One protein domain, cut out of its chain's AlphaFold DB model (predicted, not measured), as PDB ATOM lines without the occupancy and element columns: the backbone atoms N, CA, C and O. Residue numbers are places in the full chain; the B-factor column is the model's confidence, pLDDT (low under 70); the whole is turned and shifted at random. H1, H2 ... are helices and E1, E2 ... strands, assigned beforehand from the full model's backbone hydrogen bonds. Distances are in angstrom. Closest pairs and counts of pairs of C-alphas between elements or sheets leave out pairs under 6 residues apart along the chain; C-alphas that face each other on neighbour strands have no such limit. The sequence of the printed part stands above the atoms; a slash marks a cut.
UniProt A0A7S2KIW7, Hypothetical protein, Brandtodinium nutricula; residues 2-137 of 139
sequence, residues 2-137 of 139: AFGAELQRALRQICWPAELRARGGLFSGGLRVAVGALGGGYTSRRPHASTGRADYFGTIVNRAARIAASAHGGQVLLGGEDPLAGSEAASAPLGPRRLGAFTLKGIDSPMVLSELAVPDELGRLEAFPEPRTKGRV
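AT A GLANCE: This is residues 2 to 137 of the 139 residues of the protein "Hypothetical protein" of Brandtodinium nutricula (UniProt A0A7S2KIW7). A small twisted sheet of four strands, E1, E4, E6 and E5, makes the core, with H3 packed over one face and the first part of H1 over E1 on the other face. Two parts lie away from this core: the hairpin E2 and E3, and, past H1, the short H2 with the loop after it. The printed part has 136 residues, under half of them in the named elements, which run H1 H2 E1 E2 E3 H3 E4 H4 E5 E6, four helices and six strands of mixed class. The larger sheet has the order E1 E4 E6 E5 and is mixed; E2 and E3 are antiparallel. The whole is compact, with a radius of gyration of the C-alphas of 16.4 A and spans of 44 by 40 by 32 A.

HOW THE PARTS SIT: Start with H1, residues 2 to 13, which is on the sheet of E1, residues 35 to 38, E4, residues 76 to 79, E6, residues 111 to 115, and E5, residues 97 to 102. H1 lies only just over E1, with 3 C-alphas falling on it, at a height over the sheet of 8.9 A; its closest C-alphas to E1 are Gly 4 and Val 35, 6.6 A. H2, residues 18 to 22, is not on that sheet. E1 and E4 are parallel, with N 37 and O 77 at 2.9 A. Look next at the hairpin of E2, residues 44 to 47, and E3, residues 54 to 57, with N 55 and O 46 at 2.8 A. H3, residues 59 to 70, is on the face opposite to H1, over E1 and E4, at a height of 7.2 A, and with the sheet makes two layers, a helix on one face of the strands; the closest C-alphas of H3 and E1 are Ala 68 and Gly 36, 3.6 A. E4 and E6 are antiparallel, with N 78 and O 114 at 2.8 A. H4, residues 88 to 91, is close to H1 but not clearly touching, Ala 89 to Ala 2, 5.5 A between C-alphas. E4, H4 and E5 form a split strand-helix-strand unit, two strands running the same way with E6 between them, and its crossover is right-handed. E5 and E6 are a hairpin, with N 113 and O 100 at 2.9 A. In H1, H2 and H3 every O i to N i+4 pair is within hydrogen-bond range; H4 is too short for one.

IN THESE COORDINATES: Find C-alpha 2 at (109.807, 156.901, 134.336); from there H1 runs 16.9 A to C-alpha 13. H2 is 6.0 A long, E1 10.5 A, E2 10.3 A and E3 10.0 A. H3 begins at C-alpha 59, (105.083, 178.296, 127.102), and runs 16.5 A. E4 is 10.2 A, H4 6.2 A and E5 14.5 A. E6 runs 13.0 A and ends at C-alpha 115, (103.483, 163.943, 142.852).

THE WHOLE: The C-alphas farthest apart, Ala 49 and Leu 122, are 46.3 A apart. The printed part has no cut. The link from H2 to E1, 12 residues, is long, and residues 116 to 137 hold no named element. Look for low pLDDT, under 70, at residue 26 and residues 88 to 94; the mean of the printed part is 88.7.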
ATOM      1  N   ALA A   2     108.862 157.952 133.920       73.12
ATOM      2  CA  ALA A   2     109.807 156.901 134.336       73.12
ATOM      3  C   ALA A   2     111.218 157.421 134.677       73.12
ATOM      4  O   ALA A   2     111.702 157.184 135.780       73.12
ATOM      5  N   PHE A   3     111.797 158.264 133.810       85.31
ATOM      6  CA  PHE A   3     113.110 158.883 134.044       85.31
ATOM      7  C   PHE A   3     113.214 159.631 135.382       85.31
ATOM      8  O   PHE A   3     114.227 159.539 136.064       85.31
ATOM      9  N   GLY A   4     112.177 160.380 135.777       86.75
ATOM     10  CA  GLY A   4     112.209 161.139 137.027       86.75
ATOM     11  C   GLY A   4     112.324 160.218 138.240       86.75
ATOM     12  O   GLY A   4     113.129 160.479 139.127       86.75
ATOM     13  N   ALA A   5     111.572 159.115 138.255       86.50
ATOM     14  CA  ALA A   5     111.656 158.121 139.322       86.50
ATOM     15  C   ALA A   5     113.005 157.386 139.326       86.50
ATOM     16  O   ALA A   5     113.606 157.215 140.384       86.50
ATOM     17  N   GLU A   6     113.497 156.983 138.154       89.12
ATOM     18  CA  GLU A   6     114.802 156.328 138.000       89.12
ATOM     19  C   GLU A   6     115.951 157.224 138.461       89.12
ATOM     20  O   GLU A   6     116.805 156.770 139.217       89.12
ATOM     21  N   LEU A   7     115.930 158.509 138.095       91.56
ATOM     22  CA  LEU A   7     116.906 159.494 138.553       91.56
ATOM     23  C   LEU A   7     116.942 159.565 140.082       91.56
ATOM     24  O   LEU A   7     118.021 159.509 140.670       91.56
ATOM     25  N   GLN A   8     115.782 159.661 140.738       91.25
ATOM     26  CA  GLN A   8     115.733 159.727 142.201       91.25
ATOM     27  C   GLN A   8     116.246 158.442 142.858       91.25
ATOM     28  O   GLN A   8     116.958 158.519 143.858       91.25
ATOM     29  N   ARG A   9     115.918 157.266 142.305       89.19
ATOM     30  CA  ARG A   9     116.439 155.980 142.802       89.19
ATOM     31  C   ARG A   9     117.956 155.907 142.647       89.19
ATOM     32  O   ARG A   9     118.648 155.632 143.621       89.19
ATOM     33  N   ALA A  10     118.470 156.249 141.468       90.75
ATOM     34  CA  ALA A  10     119.899 156.241 141.187       90.75
ATOM     35  C   ALA A  10     120.669 157.190 142.123       90.75
ATOM     36  O   ALA A  10     121.666 156.794 142.717       90.75
ATOM     37  N   LEU A  11     120.181 158.418 142.331       90.12
ATOM     38  CA  LEU A  11     120.835 159.397 143.212       90.12
ATOM     39  C   LEU A  11     120.923 158.940 144.676       90.12
ATOM     40  O   LEU A  11     121.893 159.288 145.353       90.12
ATOM     41  N   ARG A  12     119.942 158.161 145.158       86.75
ATOM     42  CA  ARG A  12     119.950 157.576 146.512       86.75
ATOM     43  C   ARG A  12     120.951 156.430 146.657       86.75
ATOM     44  O   ARG A  12     121.442 156.211 147.759       86.75
ATOM     45  N   GLN A  13     121.252 155.726 145.567       86.94
ATOM     46  CA  GLN A  13     122.172 154.585 145.548       86.94
ATOM     47  C   GLN A  13     123.637 154.986 145.350       86.94
ATOM     48  O   GLN A  13     124.542 154.208 145.646       86.94
ATOM     49  N   ILE A  14     123.896 156.200 144.857       88.00
ATOM     50  CA  ILE A  14     125.262 156.687 144.673       88.00
ATOM     51  C   ILE A  14     125.937 156.876 146.035       88.00
ATOM     52  O   ILE A  14     125.504 157.671 146.873       88.00
ATOM     53  N   CYS A  15     127.072 156.200 146.214       85.88
ATOM     54  CA  CYS A  15     128.001 156.508 147.291       85.88
ATOM     55  C   CYS A  15     128.748 157.802 146.942       85.88
ATOM     56  O   CYS A  15     129.698 157.804 146.160       85.88
ATOM     57  N   TRP A  16     128.272 158.927 147.475       85.38
ATOM     58  CA  TRP A  16     128.880 160.231 147.223       85.38
ATOM     59  C   TRP A  16     130.302 160.297 147.809       85.38
ATOM     60  O   TRP A  16     130.466 159.969 148.990       85.38
ATOM     61  N   PRO A  17     131.308 160.755 147.032       88.19
ATOM     62  CA  PRO A  17     132.683 160.922 147.503       88.19
ATOM     63  C   PRO A  17     132.774 161.703 148.817       88.19
ATOM     64  O   PRO A  17     132.025 162.664 149.037       88.19
ATOM     65  N   ALA A  18     133.700 161.302 149.690       86.44
ATOM     66  CA  ALA A  18     133.853 161.882 151.023       86.44
ATOM     67  C   ALA A  18     134.128 163.393 150.968       86.44
ATOM     68  O   ALA A  18     133.613 164.140 151.797       86.44
ATOM     69  N   GLU A  19     134.849 163.858 149.949       88.44
ATOM     70  CA  GLU A  19     135.165 165.266 149.706       88.44
ATOM     71  C   GLU A  19     133.900 166.092 149.464       88.44
ATOM     72  O   GLU A  19     133.783 167.219 149.943       88.44
ATOM     73  N   LEU A  20     132.921 165.531 148.746       84.25
ATOM     74  CA  LEU A  20     131.640 166.194 148.519       84.25
ATOM     75  C   LEU A  20     130.798 166.193 149.791       84.25
ATOM     76  O   LEU A  20     130.231 167.225 150.135       84.25
ATOM     77  N   ARG A  21     130.771 165.087 150.540       81.38
ATOM     78  CA  ARG A  21     130.041 165.012 151.817       81.38
ATOM     79  C   ARG A  21     130.602 165.987 152.857       81.38
ATOM     80  O   ARG A  21     129.827 166.644 153.552       81.38
ATOM     81  N   ALA A  22     131.926 166.126 152.917       82.75
ATOM     82  CA  ALA A  22     132.633 167.023 153.832       82.75
ATOM     83  C   ALA A  22     132.371 168.510 153.549       82.75
ATOM     84  O   ALA A  22     132.442 169.327 154.464       82.75
ATOM     85  N   ARG A  23     132.002 168.874 152.311       81.12
ATOM     86  CA  ARG A  23     131.573 170.243 151.972       81.12
ATOM     87  C   ARG A  23     130.251 170.650 152.634       81.12
ATOM     88  O   ARG A  23     129.913 171.832 152.612       81.12
ATOM     89  N   GLY A  24     129.522 169.706 153.236       70.81
ATOM     90  CA  GLY A  24     128.264 169.968 153.926       70.81
ATOM     91  C   GLY A  24     127.145 170.426 152.985       70.81
ATOM     92  O   GLY A  24     127.223 170.298 151.761       70.81
ATOM     93  N   GLY A  25     126.055 170.932 153.564       75.44
ATOM     94  CA  GLY A  25     124.911 171.437 152.798       75.44
ATOM     95  C   GLY A  25     124.244 170.359 151.937       75.44
ATOM     96  O   GLY A  25     123.818 169.331 152.454       75.44
ATOM     97  N   LEU A  26     124.165 170.593 150.622       67.75
ATOM     98  CA  LEU A  26     123.477 169.733 149.641       67.75
ATOM     99  C   LEU A  26     124.032 168.303 149.526       67.75
ATOM    100  O   LEU A  26     123.398 167.476 148.881       67.75
ATOM    101  N   PHE A  27     125.201 168.016 150.104       73.81
ATOM    102  CA  PHE A  27     125.894 166.732 149.961       73.81
ATOM    103  C   PHE A  27     125.986 165.924 151.261       73.81
ATOM    104  O   PHE A  27     126.406 164.768 151.220       73.81
ATOM    105  N   SER A  28     125.587 166.481 152.411       70.06
ATOM    106  CA  SER A  28     125.717 165.805 153.715       70.06
ATOM    107  C   SER A  28     124.923 164.490 153.777       70.06
ATOM    108  O   SER A  28     125.418 163.488 154.300       70.06
ATOM    109  N   GLY A  29     123.736 164.477 153.161       73.56
ATOM    110  CA  GLY A  29     122.875 163.306 152.957       73.56
ATOM    111  C   GLY A  29     122.821 162.803 151.508       73.56
ATOM    112  O   GLY A  29     121.882 162.092 151.160       73.56
ATOM    113  N   GLY A  30     123.786 163.189 150.665       82.31
ATOM    114  CA  GLY A  30     123.753 162.965 149.214       82.31
ATOM    115  C   GLY A  30     122.958 164.028 148.446       82.31
ATOM    116  O   GLY A  30     122.191 164.792 149.030       82.31
ATOM    117  N   LEU A  31     123.161 164.094 147.123       87.38
ATOM    118  CA  LEU A  31     122.530 165.112 146.277       87.38
ATOM    119  C   LEU A  31     121.022 164.874 146.144       87.38
ATOM    120  O   LEU A  31     120.569 163.823 145.694       87.38
ATOM    121  N   ARG A  32     120.241 165.906 146.462       89.94
ATOM    122  CA  ARG A  32     118.777 165.900 146.387       89.94
ATOM    123  C   ARG A  32     118.317 166.774 145.224       89.94
ATOM    124  O   ARG A  32     118.398 167.998 145.302       89.94
ATOM    125  N   VAL A  33     117.816 166.164 144.152       92.81
ATOM    126  CA  VAL A  33     117.417 166.885 142.929       92.81
ATOM    127  C   VAL A  33     115.909 167.098 142.898       92.81
ATOM    128  O   VAL A  33     115.148 166.171 143.147       92.81
ATOM    129  N   ALA A  34     115.466 168.316 142.600       95.56
ATOM    130  CA  ALA A  34     114.059 168.620 142.353       95.56
ATOM    131  C   ALA A  34     113.742 168.388 140.869       95.56
ATOM    132  O   ALA A  34     114.466 168.882 140.003       95.56
ATOM    133  N   VAL A  35     112.676 167.645 140.568       96.56
ATOM    134  CA  VAL A  35     112.276 167.336 139.187       96.56
ATOM    135  C   VAL A  35     110.865 167.846 138.930       96.56
ATOM    136  O   VAL A  35     109.957 167.623 139.729       96.56
ATOM    137  N   GLY A  36     110.680 168.505 137.788       95.94
ATOM    138  CA  GLY A  36     109.378 168.900 137.269       95.94
ATOM    139  C   GLY A  36     109.209 168.430 135.833       95.94
ATOM    140  O   GLY A  36     110.125 168.591 135.028       95.94
ATOM    141  N   ALA A  37     108.050 167.863 135.507       94.19
ATOM    142  CA  ALA A  37     107.728 167.429 134.153       94.19
ATOM    143  C   ALA A  37     106.328 167.889 133.734       94.19
ATOM    144  O   ALA A  37     105.416 167.994 134.552       94.19
ATOM    145  N   LEU A  38     106.173 168.153 132.440       93.31
ATOM    146  CA  LEU A  38     104.916 168.553 131.821       93.31
ATOM    147  C   LEU A  38     104.880 168.017 130.390       93.31
ATOM    148  O   LEU A  38     105.831 168.226 129.635       93.31
ATOM    149  N   GLY A  39     103.798 167.331 130.030       90.50
ATOM    150  CA  GLY A  39     103.531 166.913 128.656       90.50
ATOM    151  C   GLY A  39     102.837 168.020 127.862       90.50
ATOM    152  O   GLY A  39     102.002 168.745 128.400       90.50
ATOM    153  N   GLY A  40     103.178 168.163 126.581       89.38
ATOM    154  CA  GLY A  40     102.514 169.101 125.676       89.38
ATOM    155  C   GLY A  40     103.373 169.516 124.483       89.38
ATOM    156  O   GLY A  40     104.538 169.135 124.366       89.38
ATOM    157  N   GLY A  41     102.782 170.305 123.586       90.88
ATOM    158  CA  GLY A  41     103.454 170.811 122.390       90.88
ATOM    159  C   GLY A  41     104.405 171.974 122.683       90.88
ATOM    160  O   GLY A  41     104.119 172.838 123.514       90.88
ATOM    161  N   TYR A  42     105.527 172.019 121.965       94.12
ATOM    162  CA  TYR A  42     106.403 173.189 121.893       94.12
ATOM    163  C   TYR A  42     105.993 174.095 120.721       94.12
ATOM    164  O   TYR A  42     105.386 173.641 119.756       94.12
ATOM    165  N   THR A  43     106.335 175.383 120.789       96.12
ATOM    166  CA  THR A  43     106.014 176.365 119.739       96.12
ATOM    167  C   THR A  43     106.991 176.286 118.573       96.12
ATOM    168  O   THR A  43     106.595 176.363 117.416       96.12
ATOM    169  N   SER A  44     108.288 176.157 118.857       94.94
ATOM    170  CA  SER A  44     109.292 175.935 117.813       94.94
ATOM    171  C   SER A  44     110.519 175.218 118.364       94.94
ATOM    172  O   SER A  44     110.793 175.287 119.564       94.94
ATOM    173  N   ARG A  45     111.249 174.537 117.477       95.94
ATOM    174  CA  ARG A  45     112.536 173.900 117.761       95.94
ATOM    175  C   ARG A  45     113.570 174.454 116.793       95.94
ATOM    176  O   ARG A  45     113.367 174.370 115.584       95.94
ATOM    177  N   ARG A  46     114.665 175.009 117.307       96.38
ATOM    178  CA  ARG A  46     115.752 175.575 116.490       96.38
ATOM    179  C   ARG A  46     117.110 175.103 117.018       96.38
ATOM    180  O   ARG A  46     117.181 174.693 118.172       96.38
ATOM    181  N   PRO A  47     118.178 175.115 116.208       96.69
ATOM    182  CA  PRO A  47     119.518 174.832 116.706       96.69
ATOM    183  C   PRO A  47     119.989 175.969 117.620       96.69
ATOM    184  O   PRO A  47     119.841 177.143 117.277       96.69
ATOM    185  N   HIS A  48     120.587 175.631 118.757       94.31
ATOM    186  CA  HIS A  48     121.239 176.593 119.634       94.31
ATOM    187  C   HIS A  48     122.454 177.208 118.929       94.31
ATOM    188  O   HIS A  48     123.296 176.480 118.396       94.31
ATOM    189  N   ALA A  49     122.576 178.537 118.979       92.94
ATOM    190  CA  ALA A  49     123.506 179.306 118.149       92.94
ATOM    191  C   ALA A  49     124.973 178.853 118.247       92.94
ATOM    192  O   ALA A  49     125.675 178.839 117.242       92.94
ATOM    193  N   SER A  50     125.435 178.461 119.437       94.75
ATOM    194  CA  SER A  50     126.833 178.060 119.647       94.75
ATOM    195  C   SER A  50     127.085 176.552 119.641       94.75
ATOM    196  O   SER A  50     128.229 176.139 119.492       94.75
ATOM    197  N   THR A  51     126.060 175.714 119.832       96.12
ATOM    198  CA  THR A  51     126.254 174.259 120.021       96.12
ATOM    199  C   THR A  51     125.600 173.415 118.936       96.12
ATOM    200  O   THR A  51     125.850 172.213 118.877       96.12
ATOM    201  N   GLY A  52     124.720 173.998 118.116       95.75
ATOM    202  CA  GLY A  52     123.935 173.290 117.101       95.75
ATOM    203  C   GLY A  52     122.894 172.312 117.661       95.75
ATOM    204  O   GLY A  52     122.154 171.703 116.891       95.75
ATOM    205  N   ARG A  53     122.803 172.146 118.988       96.12
ATOM    206  CA  ARG A  53     121.852 171.229 119.639       96.12
ATOM    207  C   ARG A  53     120.431 171.774 119.567       96.12
ATOM    208  O   ARG A  53     120.234 172.977 119.464       96.12
ATOM    209  N   ALA A  54     119.439 170.891 119.644       95.69
ATOM    210  CA  ALA A  54     118.040 171.298 119.656       95.69
ATOM    211  C   ALA A  54     117.718 172.167 120.883       95.69
ATOM    212  O   ALA A  54     117.956 171.754 122.017       95.69
ATOM    213  N   ASP A  55     117.130 173.331 120.628       94.81
ATOM    214  CA  ASP A  55     116.593 174.257 121.616       94.81
ATOM    215  C   ASP A  55     115.079 174.401 121.406       94.81
ATOM    216  O   ASP A  55     114.604 174.511 120.267       94.81
ATOM    217  N   TYR A  56     114.320 174.340 122.498       94.44
ATOM    218  CA  TYR A  56     112.860 174.257 122.488       94.44
ATOM    219  C   TYR A  56     112.249 175.535 123.051       94.44
ATOM    220  O   TYR A  56     112.561 175.955 124.161       94.44
ATOM    221  N   PHE A  57     111.305 176.112 122.309       93.44
ATOM    222  CA  PHE A  57     110.655 177.371 122.662       93.44
ATOM    223  C   PHE A  57     109.151 177.196 122.854       93.44
ATOM    224  O   PHE A  57     108.526 176.311 122.268       93.44
ATOM    225  N   GLY A  58     108.563 178.104 123.628       92.88
ATOM    226  CA  GLY A  58     107.129 178.166 123.888       92.88
ATOM    227  C   GLY A  58     106.814 178.206 125.376       92.88
ATOM    228  O   GLY A  58     107.696 178.171 126.233       92.88
ATOM    229  N   THR A  59     105.527 178.262 125.703       93.00
ATOM    230  CA  THR A  59     105.083 178.296 127.102       93.00
ATOM    231  C   THR A  59     105.404 176.992 127.834       93.00
ATOM    232  O   THR A  59     105.706 177.035 129.023       93.00
ATOM    233  N   ILE A  60     105.417 175.848 127.139       93.50
ATOM    234  CA  ILE A  60     105.622 174.519 127.734       93.50
ATOM    235  C   ILE A  60     106.941 174.398 128.513       93.50
ATOM    236  O   ILE A  60     106.934 173.919 129.645       93.50
ATOM    237  N   VAL A  61     108.052 174.905 127.964       93.81
ATOM    238  CA  VAL A  61     109.377 174.821 128.605       93.81
ATOM    239  C   VAL A  61     109.461 175.720 129.836       93.81
ATOM    240  O   VAL A  61     109.964 175.305 130.880       93.81
ATOM    241  N   ASN A  62     108.868 176.914 129.759       93.25
ATOM    242  CA  ASN A  62     108.779 177.835 130.889       93.25
ATOM    243  C   ASN A  62     107.918 177.242 132.008       93.25
ATOM    244  O   ASN A  62     108.293 177.304 133.177       93.25
ATOM    245  N   ARG A  63     106.783 176.623 131.658       95.31
ATOM    246  CA  ARG A  63     105.906 175.948 132.619       95.31
ATOM    247  C   ARG A  63     106.616 174.772 133.291       95.31
ATOM    248  O   ARG A  63     106.626 174.718 134.517       95.31
ATOM    249  N   ALA A  64     107.282 173.905 132.525       95.56
ATOM    250  CA  ALA A  64     108.073 172.795 133.064       95.56
ATOM    251  C   ALA A  64     109.153 173.275 134.051       95.56
ATOM    252  O   ALA A  64     109.270 172.737 135.154       95.56
ATOM    253  N   ALA A  65     109.872 174.353 133.715       95.62
ATOM    254  CA  ALA A  65     110.857 174.958 134.610       95.62
ATOM    255  C   ALA A  65     110.230 175.485 135.916       95.62
ATOM    256  O   ALA A  65     110.818 175.339 136.988       95.62
ATOM    257  N   ARG A  66     109.024 176.069 135.865       96.75
ATOM    258  CA  ARG A  66     108.308 176.522 137.073       96.75
ATOM    259  C   ARG A  66     107.811 175.372 137.940       96.75
ATOM    260  O   ARG A  66     107.865 175.502 139.162       96.75
ATOM    261  N   ILE A  67     107.388 174.258 137.349       97.06
ATOM    262  CA  ILE A  67     107.050 173.043 138.104       97.06
ATOM    263  C   ILE A  67     108.295 172.531 138.837       97.06
ATOM    264  O   ILE A  67     108.247 172.326 140.047       97.06
ATOM    265  N   ALA A  68     109.431 172.412 138.140       97.25
ATOM    266  CA  ALA A  68     110.685 171.956 138.743       97.25
ATOM    267  C   ALA A  68     111.153 172.884 139.877       97.25
ATOM    268  O   ALA A  68     111.563 172.417 140.935       97.25
ATOM    269  N   ALA A  69     111.020 174.202 139.698       97.06
ATOM    270  CA  ALA A  69     111.329 175.185 140.737       97.06
ATOM    271  C   ALA A  69     110.397 175.095 141.962       97.06
ATOM    272  O   ALA A  69     110.798 175.479 143.061       97.06
ATOM    273  N   SER A  70     109.175 174.587 141.782       97.38
ATOM    274  CA  SER A  70     108.201 174.400 142.864       97.38
ATOM    275  C   SER A  70     108.453 173.113 143.659       97.38
ATOM    276  O   SER A  70     108.043 173.021 144.814       97.38
ATOM    277  N   ALA A  71     109.149 172.134 143.077       97.19
ATOM    278  CA  ALA A  71     109.464 170.868 143.729       97.19
ATOM    279  C   ALA A  71     110.535 171.021 144.824       97.19
ATOM    280  O   ALA A  71     111.401 171.902 144.768       97.19
ATOM    281  N   HIS A  72     110.483 170.139 145.820       95.62
ATOM    282  CA  HIS A  72     111.522 169.951 146.833       95.62
ATOM    283  C   HIS A  72     112.617 169.001 146.327       95.62
ATOM    284  O   HIS A  72     112.413 168.218 145.399       95.62
ATOM    285  N   GLY A  73     113.808 169.049 146.928       93.62
ATOM    286  CA  GLY A  73     114.888 168.129 146.562       93.62
ATOM    287  C   GLY A  73     114.494 166.680 146.860       93.62
ATOM    288  O   GLY A  73     114.150 166.363 147.994       93.62
ATOM    289  N   GLY A  74     114.573 165.787 145.876       92.31
ATOM    290  CA  GLY A  74     114.088 164.403 145.962       92.31
ATOM    291  C   GLY A  74     112.655 164.203 145.454       92.31
ATOM    292  O   GLY A  74     112.234 163.061 145.284       92.31
ATOM    293  N   GLN A  75     111.917 165.288 145.198       95.19
ATOM    294  CA  GLN A  75     110.527 165.250 144.746       95.19
ATOM    295  C   GLN A  75     110.443 165.271 143.214       95.19
ATOM    296  O   GLN A  75     111.234 165.936 142.536       95.19
ATOM    297  N   VAL A  76     109.449 164.567 142.671       95.19
ATOM    298  CA  VAL A  76     109.091 164.591 141.248       95.19
ATOM    299  C   VAL A  76     107.666 165.121 141.118       95.19
ATOM    300  O   VAL A  76     106.710 164.438 141.481       95.19
ATOM    301  N   LEU A  77     107.528 166.338 140.596       96.56
ATOM    302  CA  LEU A  77     106.234 166.954 140.316       96.56
ATOM    303  C   LEU A  77     105.883 166.838 138.834       96.56
ATOM    304  O   LEU A  77     106.701 167.105 137.953       96.56
ATOM    305  N   LEU A  78     104.640 166.467 138.565       95.38
ATOM    306  CA  LEU A  78     104.065 166.384 137.235       95.38
ATOM    307  C   LEU A  78     102.945 167.417 137.113       95.38
ATOM    308  O   LEU A  78     102.100 167.510 138.000       95.38
ATOM    309  N   GLY A  79     102.943 168.191 136.032       95.06
ATOM    310  CA  GLY A  79     101.872 169.138 135.733       95.06
ATOM    311  C   GLY A  79     100.838 168.569 134.763       95.06
ATOM    312  O   GLY A  79     101.194 167.825 133.849       95.06
ATOM    313  N   GLY A  80      99.582 168.982 134.932       93.50
ATOM    314  CA  GLY A  80      98.452 168.610 134.076       93.50
ATOM    315  C   GLY A  80      97.414 167.738 134.789       93.50
ATOM    316  O   GLY A  80      97.696 167.169 135.840       93.50
ATOM    317  N   GLU A  81      96.212 167.653 134.213       90.62
ATOM    318  CA  GLU A  81      95.110 166.830 134.750       90.62
ATOM    319  C   GLU A  81      95.414 165.331 134.651       90.62
ATOM    320  O   GLU A  81      95.208 164.594 135.611       90.62
ATOM    321  N   ASP A  82      95.962 164.899 133.512       87.19
ATOM    322  CA  ASP A  82      96.422 163.529 133.288       87.19
ATOM    323  C   ASP A  82      97.909 163.535 132.888       87.19
ATOM    324  O   ASP A  82      98.261 163.516 131.704       87.19
ATOM    325  N   PRO A  83      98.821 163.633 133.871       86.31
ATOM    326  CA  PRO A  83     100.244 163.810 133.606       86.31
ATOM    327  C   PRO A  83     100.929 162.576 133.000       86.31
ATOM    328  O   PRO A  83     102.085 162.676 132.578       86.31
ATOM    329  N   LEU A  84     100.265 161.415 133.001       83.81
ATOM    330  CA  LEU A  84     100.785 160.167 132.440       83.81
ATOM    331  C   LEU A  84     100.023 159.703 131.197       83.81
ATOM    332  O   LEU A  84     100.347 158.631 130.686       83.81
ATOM    333  N   ALA A  85      99.085 160.503 130.679       81.50
ATOM    334  CA  ALA A  85      98.392 160.224 129.428       81.50
ATOM    335  C   ALA A  85      99.390 159.846 128.320       81.50
ATOM    336  O   ALA A  85     100.292 160.618 127.981       81.50
ATOM    337  N   GLY A  86      99.250 158.638 127.765       71.00
ATOM    338  CA  GLY A  86     100.124 158.135 126.699       71.00
ATOM    339  C   GLY A  86     101.561 157.806 127.127       71.00
ATOM    340  O   GLY A  86     102.427 157.656 126.268       71.00
ATOM    341  N   SER A  87     101.850 157.708 128.430       70.44
ATOM    342  CA  SER A  87     103.146 157.262 128.947       70.44
ATOM    343  C   SER A  87     103.100 155.795 129.372       70.44
ATOM    344  O   SER A  87     102.248 155.411 130.162       70.44
ATOM    345  N   GLU A  88     104.121 155.022 128.996       63.38
ATOM    346  CA  GLU A  88     104.391 153.670 129.533       63.38
ATOM    347  C   GLU A  88     104.480 153.638 131.076       63.38
ATOM    348  O   GLU A  88     104.282 152.608 131.713       63.38
ATOM    349  N   ALA A  89     104.756 154.790 131.702       60.25
ATOM    350  CA  ALA A  89     104.797 154.941 133.153       60.25
ATOM    351  C   ALA A  89     103.406 154.940 133.818       60.25
ATOM    352  O   ALA A  89     103.346 154.895 135.046       60.25
ATOM    353  N   ALA A  90     102.309 154.981 133.051       56.81
ATOM    354  CA  ALA A  90     100.949 154.807 133.571       56.81
ATOM    355  C   ALA A  90     100.757 153.441 134.260       56.81
ATOM    356  O   ALA A  90      99.909 153.305 135.134       56.81
ATOM    357  N   SER A  91     101.602 152.464 133.922       51.56
ATOM    358  CA  SER A  91     101.624 151.110 134.485       51.56
ATOM    359  C   SER A  91     102.416 150.993 135.798       51.56
ATOM    360  O   SER A  91     102.588 149.887 136.313       51.56
ATOM    361  N   ALA A  92     102.962 152.093 136.336       54.94
ATOM    362  CA  ALA A  92     103.694 152.056 137.599       54.94
ATOM    363  C   ALA A  92     102.743 151.711 138.768       54.94
ATOM    364  O   ALA A  92     101.660 152.286 138.857       54.94
ATOM    365  N   PRO A  93     103.142 150.827 139.704       55.22
ATOM    366  CA  PRO A  93     102.254 150.317 140.757       55.22
ATOM    367  C   PRO A  93     101.730 151.398 141.714       55.22
ATOM    368  O   PRO A  93     100.704 151.209 142.360       55.22
ATOM    369  N   LEU A  94     102.413 152.543 141.794       66.06
ATOM    370  CA  LEU A  94     101.949 153.735 142.491       66.06
ATOM    371  C   LEU A  94     101.864 154.863 141.463       66.06
ATOM    372  O   LEU A  94     102.868 155.500 141.134       66.06
ATOM    373  N   GLY A  95     100.668 155.065 140.913       76.06
ATOM    374  CA  GLY A  95     100.371 156.205 140.053       76.06
ATOM    375  C   GLY A  95     100.616 157.545 140.768       76.06
ATOM    376  O   GLY A  95     100.812 157.595 141.986       76.06
ATOM    377  N   PRO A  96     100.626 158.661 140.028       88.06
ATOM    378  CA  PRO A  96     100.919 159.962 140.593       88.06
ATOM    379  C   PRO A  96      99.772 160.410 141.504       88.06
ATOM    380  O   PRO A  96      98.598 160.360 141.141       88.06
ATOM    381  N   ARG A  97     100.116 160.883 142.698       91.44
ATOM    382  CA  ARG A  97      99.163 161.401 143.676       91.44
ATOM    383  C   ARG A  97      98.840 162.852 143.349       91.44
ATOM    384  O   ARG A  97      99.714 163.713 143.456       91.44
ATOM    385  N   ARG A  98      97.590 163.145 142.988       94.19
ATOM    386  CA  ARG A  98      97.131 164.525 142.769       94.19
ATOM    387  C   ARG A  98      97.325 165.352 144.043       94.19
ATOM    388  O   ARG A  98      96.887 164.954 145.118       94.19
ATOM    389  N   LEU A  99      97.983 166.502 143.913       95.44
ATOM    390  CA  LEU A  99      98.175 167.471 144.995       95.44
ATOM    391  C   LEU A  99      97.154 168.612 144.937       95.44
ATOM    392  O   LEU A  99      96.947 169.265 145.952       95.44
ATOM    393  N   GLY A 100      96.549 168.878 143.779       95.62
ATOM    394  CA  GLY A 100      95.583 169.966 143.573       95.62
ATOM    395  C   GLY A 100      96.082 171.025 142.591       95.62
ATOM    396  O   GLY A 100      97.131 170.851 141.964       95.62
ATOM    397  N   ALA A 101      95.319 172.107 142.436       96.62
ATOM    398  CA  ALA A 101      95.656 173.230 141.566       96.62
ATOM    399  C   ALA A 101      96.458 174.309 142.309       96.62
ATOM    400  O   ALA A 101      96.115 174.704 143.422       96.62
ATOM    401  N   PHE A 102      97.523 174.814 141.686       96.75
ATOM    402  CA  PHE A 102      98.419 175.803 142.285       96.75
ATOM    403  C   PHE A 102      98.710 176.964 141.342       96.75
ATOM    404  O   PHE A 102      98.917 176.782 140.139       96.75
ATOM    405  N   THR A 103      98.821 178.164 141.902       96.56
ATOM    406  CA  THR A 103      99.320 179.329 141.170       96.56
ATOM    407  C   THR A 103     100.845 179.320 141.186       96.56
ATOM    408  O   THR A 103     101.477 179.407 142.241       96.56
ATOM    409  N   LEU A 104     101.476 179.249 140.014       95.06
ATOM    410  CA  LEU A 104     102.936 179.281 139.907       95.06
ATOM    411  C   LEU A 104     103.441 180.677 139.537       95.06
ATOM    412  O   LEU A 104     102.771 181.474 138.881       95.06
ATOM    413  N   LYS A 105     104.674 180.993 139.936       91.25
ATOM    414  CA  LYS A 105     105.295 182.280 139.601       91.25
ATOM    415  C   LYS A 105     105.448 182.430 138.081       91.25
ATOM    416  O   LYS A 105     106.185 181.671 137.458       91.25
ATOM    417  N   GLY A 106     104.826 183.465 137.514       88.44
ATOM    418  CA  GLY A 106     104.928 183.792 136.086       88.44
ATOM    419  C   GLY A 106     104.093 182.888 135.175       88.44
ATOM    420  O   GLY A 106     104.424 182.764 134.001       88.44
ATOM    421  N   ILE A 107     103.070 182.225 135.719       90.69
ATOM    422  CA  ILE A 107     102.046 181.514 134.953       90.69
ATOM    423  C   ILE A 107     100.698 182.094 135.371       90.69
ATOM    424  O   ILE A 107     100.389 182.106 136.561       90.69
ATOM    425  N   ASP A 108      99.928 182.576 134.398       88.19
ATOM    426  CA  ASP A 108      98.678 183.297 134.664       88.19
ATOM    427  C   ASP A 108      97.547 182.359 135.096       88.19
ATOM    428  O   ASP A 108      96.743 182.699 135.959       88.19
ATOM    429  N   SER A 109      97.506 181.152 134.530       90.50
ATOM    430  CA  SER A 109      96.516 180.131 134.870       90.50
ATOM    431  C   SER A 109      97.023 179.200 135.980       90.50
ATOM    432  O   SER A 109      98.181 178.766 135.915       90.50
ATOM    433  N   PRO A 110      96.167 178.806 136.943       94.19
ATOM    434  CA  PRO A 110      96.477 177.726 137.872       94.19
ATOM    435  C   PRO A 110      96.892 176.448 137.140       94.19
ATOM    436  O   PRO A 110      96.462 176.184 136.016       94.19
ATOM    437  N   MET A 111      97.743 175.655 137.781       95.06
ATOM    438  CA  MET A 111      98.212 174.387 137.245       95.06
ATOM    439  C   MET A 111      97.960 173.269 138.241       95.06
ATOM    440  O   MET A 111      98.390 173.355 139.391       95.06
ATOM    441  N   VAL A 112      97.308 172.206 137.777       96.56
ATOM    442  CA  VAL A 112      97.204 170.967 138.544       96.56
ATOM    443  C   VAL A 112      98.568 170.313 138.630       96.56
ATOM    444  O   VAL A 112      99.235 170.110 137.614       96.56
ATOM    445  N   LEU A 113      98.976 170.024 139.862       96.94
ATOM    446  CA  LEU A 113     100.203 169.317 140.172       96.94
ATOM    447  C   LEU A 113      99.876 167.965 140.792       96.94
ATOM    448  O   LEU A 113      99.009 167.850 141.662       96.94
ATOM    449  N   SER A 114     100.639 166.961 140.387       95.44
ATOM    450  CA  SER A 114     100.622 165.619 140.950       95.44
ATOM    451  C   SER A 114     102.043 165.208 141.316       95.44
ATOM    452  O   SER A 114     103.002 165.557 140.632       95.44
ATOM    453  N   GLU A 115     102.198 164.469 142.404       94.44
ATOM    454  CA  GLU A 115     103.483 163.943 142.852       94.44
ATOM    455  C   GLU A 115     103.646 162.500 142.393       94.44
ATOM    456  O   GLU A 115     102.788 161.659 142.653       94.44
ATOM    457  N   LEU A 116     104.766 162.196 141.743       91.81
ATOM    458  CA  LEU A 116     105.129 160.812 141.466       91.81
ATOM    459  C   LEU A 116     105.811 160.213 142.701       91.81
ATOM    460  O   LEU A 116     106.898 160.645 143.084       91.81
ATOM    461  N   ALA A 117     105.178 159.204 143.298       89.19
ATOM    462  CA  ALA A 117     105.728 158.479 144.435       89.19
ATOM    463  C   ALA A 117     106.969 157.674 144.015       89.19
ATOM    464  O   ALA A 117     106.911 156.847 143.102       89.19
ATOM    465  N   VAL A 118     108.095 157.896 144.698       88.81
ATOM    466  CA  VAL A 118     109.335 157.143 144.474       88.81
ATOM    467  C   VAL A 118     109.722 156.434 145.771       88.81
ATOM    468  O   VAL A 118     110.290 157.081 146.653       88.81
ATOM    469  N   PRO A 119     109.408 155.133 145.918       87.56
ATOM    470  CA  PRO A 119     109.816 154.377 147.093       87.56
ATOM    471  C   PRO A 119     111.334 154.202 147.153       87.56
ATOM    472  O   PRO A 119     111.992 154.077 146.113       87.56
ATOM    473  N   ASP A 120     111.868 154.182 148.375       85.81
ATOM    474  CA  ASP A 120     113.231 153.728 148.647       85.81
ATOM    475  C   ASP A 120     113.363 152.199 148.492       85.81
ATOM    476  O   ASP A 120     112.405 151.502 148.149       85.81
ATOM    477  N   GLU A 121     114.559 151.661 148.735       83.56
ATOM    478  CA  GLU A 121     114.845 150.222 148.599       83.56
ATOM    479  C   GLU A 121     114.028 149.336 149.550       83.56
ATOM    480  O   GLU A 121     113.865 148.146 149.298       83.56
ATOM    481  N   LEU A 122     113.481 149.916 150.622       85.94
ATOM    482  CA  LEU A 122     112.629 149.241 151.600       85.94
ATOM    483  C   LEU A 122     111.135 149.481 151.328       85.94
ATOM    484  O   LEU A 122     110.293 149.126 152.152       85.94
ATOM    485  N   GLY A 123     110.788 150.104 150.197       86.56
ATOM    486  CA  GLY A 123     109.408 150.416 149.831       86.56
ATOM    487  C   GLY A 123     108.827 151.646 150.536       86.56
ATOM    488  O   GLY A 123     107.633 151.912 150.400       86.56
ATOM    489  N   ARG A 124     109.625 152.413 151.290       87.69
ATOM    490  CA  ARG A 124     109.135 153.571 152.050       87.69
ATOM    491  C   ARG A 124     109.017 154.795 151.157       87.69
ATOM    492  O   ARG A 124     109.900 155.084 150.353       87.69
ATOM    493  N   LEU A 125     107.935 155.543 151.348       88.75
ATOM    494  CA  LEU A 125     107.698 156.810 150.668       88.75
ATOM    495  C   LEU A 125     108.159 157.971 151.544       88.75
ATOM    496  O   LEU A 125     107.841 158.041 152.729       88.75
ATOM    497  N   GLU A 126     108.892 158.899 150.939       89.44
ATOM    498  CA  GLU A 126     109.252 160.154 151.584       89.44
ATOM    499  C   GLU A 126     108.098 161.153 151.465       89.44
ATOM    500  O   GLU A 126     107.551 161.354 150.382       89.44
ATOM    501  N   ALA A 127     107.735 161.784 152.581       91.50
ATOM    502  CA  ALA A 127     106.751 162.854 152.595       91.50
ATOM    503  C   ALA A 127     107.430 164.200 152.329       91.50
ATOM    504  O   ALA A 127     108.437 164.537 152.956       91.50
ATOM    505  N   PHE A 128     106.844 164.988 151.435       94.19
ATOM    506  CA  PHE A 128     107.293 166.344 151.142       94.19
ATOM    507  C   PHE A 128     106.290 167.373 151.675       94.19
ATOM    508  O   PHE A 128     105.083 167.105 151.677       94.19
ATOM    509  N   PRO A 129     106.756 168.565 152.093       95.12
ATOM    510  CA  PRO A 129     105.873 169.701 152.331       95.12
ATOM    511  C   PRO A 129     105.115 170.097 151.058       95.12
ATOM    512  O   PRO A 129     105.438 169.654 149.952       95.12
ATOM    513  N   GLU A 130     104.147 171.002 151.200       95.19
ATOM    514  CA  GLU A 130     103.452 171.577 150.046       95.19
ATOM    515  C   GLU A 130     104.457 172.153 149.021       95.19
ATOM    516  O   GLU A 130     105.486 172.720 149.419       95.19
ATOM    517  N   PRO A 131     104.214 171.993 147.704       96.88
ATOM    518  CA  PRO A 131     105.071 172.575 146.680       96.88
ATOM    519  C   PRO A 131     105.273 174.085 146.863       96.88
ATOM    520  O   PRO A 131     104.363 174.820 147.246       96.88
ATOM    521  N   ARG A 132     106.471 174.569 146.528       96.69
ATOM    522  CA  ARG A 132     106.894 175.972 146.664       96.69
ATOM    523  C   ARG A 132     106.249 176.855 145.594       96.69
ATOM    524  O   ARG A 132     106.888 177.249 144.619       96.69
ATOM    525  N   THR A 133     104.965 177.139 145.768       95.75
ATOM    526  CA  THR A 133     104.125 177.886 144.821       95.75
ATOM    527  C   THR A 133     103.694 179.235 145.406       95.75
ATOM    528  O   THR A 133     104.112 179.604 146.501       95.75
ATOM    529  N   LYS A 134     102.888 180.014 144.670       94.19
ATOM    530  CA  LYS A 134     102.264 181.236 145.211       94.19
ATOM    531  C   LYS A 134     101.043 180.943 146.092       94.19
ATOM    532  O   LYS A 134     100.534 181.866 146.718       94.19
ATOM    533  N   GLY A 135     100.577 179.697 146.114       91.62
ATOM    534  CA  GLY A 135      99.403 179.264 146.857       91.62
ATOM    535  C   GLY A 135      98.610 178.213 146.089       91.62
ATOM    536  O   GLY A 135      98.654 178.148 144.853       91.62
ATOM    537  N   ARG A 136      97.885 177.390 146.844       93.44
ATOM    538  CA  ARG A 136      96.864 176.485 146.321       93.44
ATOM    539  C   ARG A 136      95.603 177.279 145.969       93.44
ATOM    540  O   ARG A 136      95.220 178.191 146.696       93.44
ATOM    541  N   VAL A 137      94.968 176.919 144.862       90.94
ATOM    542  CA  VAL A 137      93.641 177.418 144.497       90.94
ATOM    543  C   VAL A 137      92.611 176.483 145.126       90.94
ATOM    544  O   VAL A 137      92.742 175.268 144.992       90.94
TER     545      VAL A 137